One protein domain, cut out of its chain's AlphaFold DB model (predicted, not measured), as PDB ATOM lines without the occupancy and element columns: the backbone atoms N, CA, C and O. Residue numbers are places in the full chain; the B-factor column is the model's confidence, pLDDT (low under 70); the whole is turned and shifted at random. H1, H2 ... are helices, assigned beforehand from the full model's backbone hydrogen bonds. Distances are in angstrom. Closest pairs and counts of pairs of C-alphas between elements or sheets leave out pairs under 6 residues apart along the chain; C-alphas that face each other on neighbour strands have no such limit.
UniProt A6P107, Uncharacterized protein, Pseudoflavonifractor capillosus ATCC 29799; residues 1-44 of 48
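AT A GLANCE: This is residues 1 to 44 of the 48 residues of an uncharacterized protein of Pseudoflavonifractor capillosus ATCC 29799 (UniProt A6P107). Two longer helices, H2 and H3, follow each other end to end with a bend at the link between them, making a long, open, bowed rod; the short helix H1 makes a small hook at the far end of H2. The printed part has 44 residues with three named helices, in the order H1, H2, H3, and no named strand: all helix. It is extended, with a radius of gyration of the C-alphas of 18.0 A and spans of 56 by 16 by 12 A.

HOW THE PARTS SIT: H2, residues 8 to 26, and H3, residues 29 to 44, are close but not clearly touching; their closest C-alphas, those of Gly 24 and Ala 30, are 8.0 A apart. They run the same way at a steep tilt of 45 degrees. H1, residues 3 to 6, is close to H2 but not clearly touching; their closest C-alphas, those of Leu 4 and Leu 11, are 7.2 A apart. H1 and H3 are apart. In H2 and H3 every O i to N i+4 pair is within hydrogen-bond range; H1 is too short for such a pair.

IN THESE COORDINATES: H2 is 26.5 A long from C-alpha 8 at (173.464, 138.630, 153.206) to C-alpha 26. H3 is 22.2 A long and ends with C-alpha 44 at (161.110, 120.664, 107.667). H1 is 5.7 A long.

THE WHOLE: The C-alphas farthest apart, those of Ser 2 and Glu 43, are 55.9 A apart. The printed part has no cut, and both links are tight. Residues 1 to 7 have pLDDT under 70.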
ATOM      1  N   MET A   1     181.861 149.735 149.606       51.47
ATOM      2  CA  MET A   1     181.428 148.316 149.602       51.47
ATOM      3  C   MET A   1     180.674 147.954 150.897       51.47
ATOM      4  O   MET A   1     181.114 147.083 151.632       51.47
ATOM      5  N   SER A   2     179.547 148.616 151.208       46.69
ATOM      6  CA  SER A   2     178.802 148.378 152.472       46.69
ATOM      7  C   SER A   2     177.488 147.595 152.294       46.69
ATOM      8  O   SER A   2     176.981 147.021 153.251       46.69
ATOM      9  N   PHE A   3     176.966 147.486 151.063       52.34
ATOM     10  CA  PHE A   3     175.706 146.780 150.767       52.34
ATOM     11  C   PHE A   3     175.789 145.254 150.927       52.34
ATOM     12  O   PHE A   3     174.813 144.616 151.314       52.34
ATOM     13  N   LEU A   4     176.967 144.664 150.692       54.66
ATOM     14  CA  LEU A   4     177.162 143.211 150.739       54.66
ATOM     15  C   LEU A   4     177.019 142.631 152.160       54.66
ATOM     16  O   LEU A   4     176.662 141.468 152.324       54.66
ATOM     17  N   LYS A   5     177.286 143.443 153.195       53.16
ATOM     18  CA  LYS A   5     177.296 143.003 154.601       53.16
ATOM     19  C   LYS A   5     175.919 143.087 155.268       53.16
ATOM     20  O   LYS A   5     175.629 142.263 156.130       53.16
ATOM     21  N   GLN A   6     175.075 144.038 154.858       60.22
ATOM     22  CA  GLN A   6     173.727 144.214 155.414       60.22
ATOM     23  C   GLN A   6     172.690 143.303 154.745       60.22
ATOM     24  O   GLN A   6     171.734 142.898 155.395       60.22
ATOM     25  N   ASN A   7     172.910 142.925 153.477       66.44
ATOM     26  CA  ASN A   7     171.950 142.148 152.692       66.44
ATOM     27  C   ASN A   7     172.458 140.738 152.341       66.44
ATOM     28  O   ASN A   7     172.339 140.277 151.205       66.44
ATOM     29  N   LYS A   8     173.019 140.033 153.335       74.25
ATOM     30  CA  LYS A   8     173.464 138.630 153.206       74.25
ATOM     31  C   LYS A   8     172.387 137.716 152.609       74.25
ATOM     32  O   LYS A   8     172.716 136.811 151.851       74.25
ATOM     33  N   ALA A   9     171.117 137.979 152.921       80.94
ATOM     34  CA  ALA A   9     169.983 137.237 152.380       80.94
ATOM     35  C   ALA A   9     169.872 137.367 150.850       80.94
ATOM     36  O   ALA A   9     169.685 136.362 150.176       80.94
ATOM     37  N   ALA A  10     170.061 138.566 150.287       82.94
ATOM     38  CA  ALA A  10     170.019 138.762 148.837       82.94
ATOM     39  C   ALA A  10     171.221 138.137 148.124       82.94
ATOM     40  O   ALA A  10     171.070 137.598 147.031       82.94
ATOM     41  N   LEU A  11     172.401 138.162 148.749       86.38
ATOM     42  CA  LEU A  11     173.578 137.485 148.205       86.38
ATOM     43  C   LEU A  11     173.384 135.961 148.176       86.38
ATOM     44  O   LEU A  11     173.716 135.320 147.182       86.38
ATOM     45  N   LEU A  12     172.809 135.390 149.241       87.94
ATOM     46  CA  LEU A  12     172.442 133.973 149.284       87.94
ATOM     47  C   LEU A  12     171.393 133.630 148.222       87.94
ATOM     48  O   LEU A  12     171.554 132.639 147.521       87.94
ATOM     49  N   LEU A  13     170.366 134.464 148.050       88.56
ATOM     50  CA  LEU A  13     169.340 134.279 147.017       88.56
ATOM     51  C   LEU A  13     169.926 134.308 145.599       88.56
ATOM     52  O   LEU A  13     169.568 133.467 144.777       88.56
ATOM     53  N   LEU A  14     170.864 135.221 145.326       90.00
ATOM     54  CA  LEU A  14     171.586 135.259 144.052       90.00
ATOM     55  C   LEU A  14     172.429 134.002 143.827       90.00
ATOM     56  O   LEU A  14     172.399 133.443 142.733       90.00
ATOM     57  N   LEU A  15     173.148 133.535 144.852       91.94
ATOM     58  CA  LEU A  15     173.935 132.303 144.768       91.94
ATOM     59  C   LEU A  15     173.055 131.072 144.526       91.94
ATOM     60  O   LEU A  15     173.400 130.237 143.693       91.94
ATOM     61  N   VAL A  16     171.907 130.975 145.199       92.62
ATOM     62  CA  VAL A  16     170.935 129.890 144.990       92.62
ATOM     63  C   VAL A  16     170.362 129.942 143.573       92.62
ATOM     64  O   VAL A  16     170.303 128.913 142.906       92.62
ATOM     65  N   GLY A  17     170.001 131.129 143.076       90.12
ATOM     66  CA  GLY A  17     169.534 131.303 141.699       90.12
ATOM     67  C   GLY A  17     170.585 130.882 140.669       90.12
ATOM     68  O   GLY A  17     170.283 130.118 139.754       90.12
ATOM     69  N   ALA A  18     171.836 131.307 140.856       92.44
ATOM     70  CA  ALA A  18     172.949 130.908 139.999       92.44
ATOM     71  C   ALA A  18     173.197 129.390 140.041       92.44
ATOM     72  O   ALA A  18     173.411 128.780 138.995       92.44
ATOM     73  N   ALA A  19     173.107 128.767 141.221       91.25
ATOM     74  CA  ALA A  19     173.224 127.320 141.369       91.25
ATOM     75  C   ALA A  19     172.086 126.575 140.651       91.25
ATOM     76  O   ALA A  19     172.352 125.608 139.942       91.25
ATOM     77  N   CYS A  20     170.838 127.042 140.755       89.38
ATOM     78  CA  CYS A  20     169.706 126.467 140.018       89.38
ATOM     79  C   CYS A  20     169.906 126.540 138.497       89.38
ATOM     80  O   CYS A  20     169.652 125.556 137.802       89.38
ATOM     81  N   VAL A  21     170.401 127.670 137.981       87.25
ATOM     82  CA  VAL A  21     170.724 127.821 136.553       87.25
ATOM     83  C   VAL A  21     171.860 126.879 136.153       87.25
ATOM     84  O   VAL A  21     171.728 126.156 135.169       87.25
ATOM     85  N   ALA A  22     172.943 126.826 136.933       87.69
ATOM     86  CA  ALA A  22     174.076 125.945 136.666       87.69
ATOM     87  C   ALA A  22     173.664 124.465 136.655       87.69
ATOM     88  O   ALA A  22     174.043 123.740 135.743       87.69
ATOM     89  N   ILE A  23     172.827 124.029 137.604       85.94
ATOM     90  CA  ILE A  23     172.266 122.669 137.639       85.94
ATOM     91  C   ILE A  23     171.392 122.403 136.404       85.94
ATOM     92  O   ILE A  23     171.454 121.312 135.837       85.94
ATOM     93  N   GLY A  24     170.591 123.382 135.974       82.88
ATOM     94  CA  GLY A  24     169.781 123.281 134.757       82.88
ATOM     95  C   GLY A  24     170.631 123.099 133.498       82.88
ATOM     96  O   GLY A  24     170.331 122.237 132.675       82.88
ATOM     97  N   VAL A  25     171.730 123.847 133.388       83.25
ATOM     98  CA  VAL A  25     172.703 123.714 132.292       83.25
ATOM     99  C   VAL A  25     173.409 122.357 132.350       83.25
ATOM    100  O   VAL A  25     173.509 121.672 131.334       83.25
ATOM    101  N   TRP A  26     173.843 121.925 133.537       80.06
ATOM    102  CA  TRP A  26     174.566 120.662 133.717       80.06
ATOM    103  C   TRP A  26     173.704 119.425 133.439       80.06
ATOM    104  O   TRP A  26     174.235 118.372 133.100       80.06
ATOM    105  N   ARG A  27     172.374 119.554 133.523       80.31
ATOM    106  CA  ARG A  27     171.433 118.484 133.162       80.31
ATOM    107  C   ARG A  27     171.463 118.142 131.664       80.31
ATOM    108  O   ARG A  27     170.960 117.090 131.295       80.31
ATOM    109  N   GLY A  28     172.008 119.000 130.792       73.06
ATOM    110  CA  GLY A  28     172.136 118.717 129.351       73.06
ATOM    111  C   GLY A  28     170.808 118.681 128.573       73.06
ATOM    112  O   GLY A  28     170.798 118.487 127.356       73.06
ATOM    113  N   GLU A  29     169.680 118.921 129.246       72.44
ATOM    114  CA  GLU A  29     168.345 119.008 128.641       72.44
ATOM    115  C   GLU A  29     168.288 120.118 127.582       72.44
ATOM    116  O   GLU A  29     167.704 119.934 126.519       72.44
ATOM    117  N   ALA A  30     168.963 121.248 127.824       79.56
ATOM    118  CA  ALA A  30     169.019 122.359 126.873       79.56
ATOM    119  C   ALA A  30     169.708 121.970 125.555       79.56
ATOM    120  O   ALA A  30     169.221 122.318 124.482       79.56
ATOM    121  N   GLU A  31     170.798 121.201 125.623       81.25
ATOM    122  CA  GLU A  31     171.496 120.706 124.432       81.25
ATOM    123  C   GLU A  31     170.644 119.668 123.691       81.25
ATOM    124  O   GLU A  31     170.546 119.695 122.465       81.25
ATOM    125  N   THR A  32     169.949 118.798 124.427       83.44
ATOM    126  CA  THR A  32     169.040 117.801 123.844       83.44
ATOM    127  C   THR A  32     167.859 118.458 123.128       83.44
ATOM    128  O   THR A  32     167.545 118.086 121.994       83.44
ATOM    129  N   VAL A  33     167.223 119.456 123.748       86.38
ATOM    130  CA  VAL A  33     166.139 120.242 123.136       86.38
ATOM    131  C   VAL A  33     166.649 120.989 121.909       86.38
ATOM    132  O   VAL A  33     165.993 120.958 120.871       86.38
ATOM    133  N   PHE A  34     167.835 121.595 121.988       86.25
ATOM    134  CA  PHE A  34     168.441 122.290 120.856       86.25
ATOM    135  C   PHE A  34     168.709 121.341 119.683       86.25
ATOM    136  O   PHE A  34     168.331 121.637 118.551       86.25
ATOM    137  N   ARG A  35     169.274 120.155 119.943       88.12
ATOM    138  CA  ARG A  35     169.497 119.131 118.910       88.12
ATOM    139  C   ARG A  35     168.191 118.644 118.293       88.12
ATOM    140  O   ARG A  35     168.119 118.520 117.073       88.12
ATOM    141  N   LYS A  36     167.149 118.411 119.101       88.06
ATOM    142  CA  LYS A  36     165.819 118.051 118.581       88.06
ATOM    143  C   LYS A  36     165.215 119.165 117.727       88.06
ATOM    144  O   LYS A  36     164.682 118.870 116.663       88.06
ATOM    145  N   ALA A  37     165.327 120.420 118.159       92.31
ATOM    146  CA  ALA A  37     164.839 121.567 117.401       92.31
ATOM    147  C   ALA A  37     165.559 121.687 116.050       92.31
ATOM    148  O   ALA A  37     164.902 121.780 115.023       92.31
ATOM    149  N   VAL A  38     166.892 121.593 116.024       92.50
ATOM    150  CA  VAL A  38     167.667 121.641 114.772       92.50
ATOM    151  C   VAL A  38     167.314 120.478 113.844       92.50
ATOM    152  O   VAL A  38     167.147 120.699 112.646       92.50
ATOM    153  N   ASN A  39     167.152 119.262 114.374       92.19
ATOM    154  CA  ASN A  39     166.760 118.105 113.568       92.19
ATOM    155  C   ASN A  39     165.393 118.320 112.911       92.19
ATOM    156  O   ASN A  39     165.250 118.085 111.718       92.19
ATOM    157  N   ILE A  40     164.411 118.828 113.663       92.12
ATOM    158  CA  ILE A  40     163.078 119.118 113.118       92.12
ATOM    159  C   ILE A  40     163.119 120.262 112.100       92.12
ATOM    160  O   ILE A  40     162.391 120.229 111.112       92.12
ATOM    161  N   CYS A  41     163.998 121.252 112.296       93.19
ATOM    162  CA  CYS A  41     164.226 122.296 111.306       93.19
ATOM    163  C   CYS A  41     164.760 121.698 110.005       93.19
ATOM    164  O   CYS A  41     164.224 122.034 108.957       93.19
ATOM    165  N   MET A  42     165.762 120.810 110.068       91.19
ATOM    166  CA  MET A  42     166.336 120.151 108.886       91.19
ATOM    167  C   MET A  42     165.353 119.209 108.188       91.19
ATOM    168  O   MET A  42     165.312 119.177 106.960       91.19
ATOM    169  N   GLU A  43     164.521 118.504 108.951       91.75
ATOM    170  CA  GLU A  43     163.437 117.669 108.421       91.75
ATOM    171  C   GLU A  43     162.367 118.533 107.723       91.75
ATOM    172  O   GLU A  43     161.886 118.193 106.647       91.75
ATOM    173  N   CYS A  44     162.068 119.725 108.258       89.12
ATOM    174  CA  CYS A  44     161.110 120.664 107.667       89.12
ATOM    175  C   CYS A  44     161.583 121.271 106.330       89.12
ATOM    176  O   CYS A  44     160.757 121.504 105.449       89.12
TER     177      CYS A  44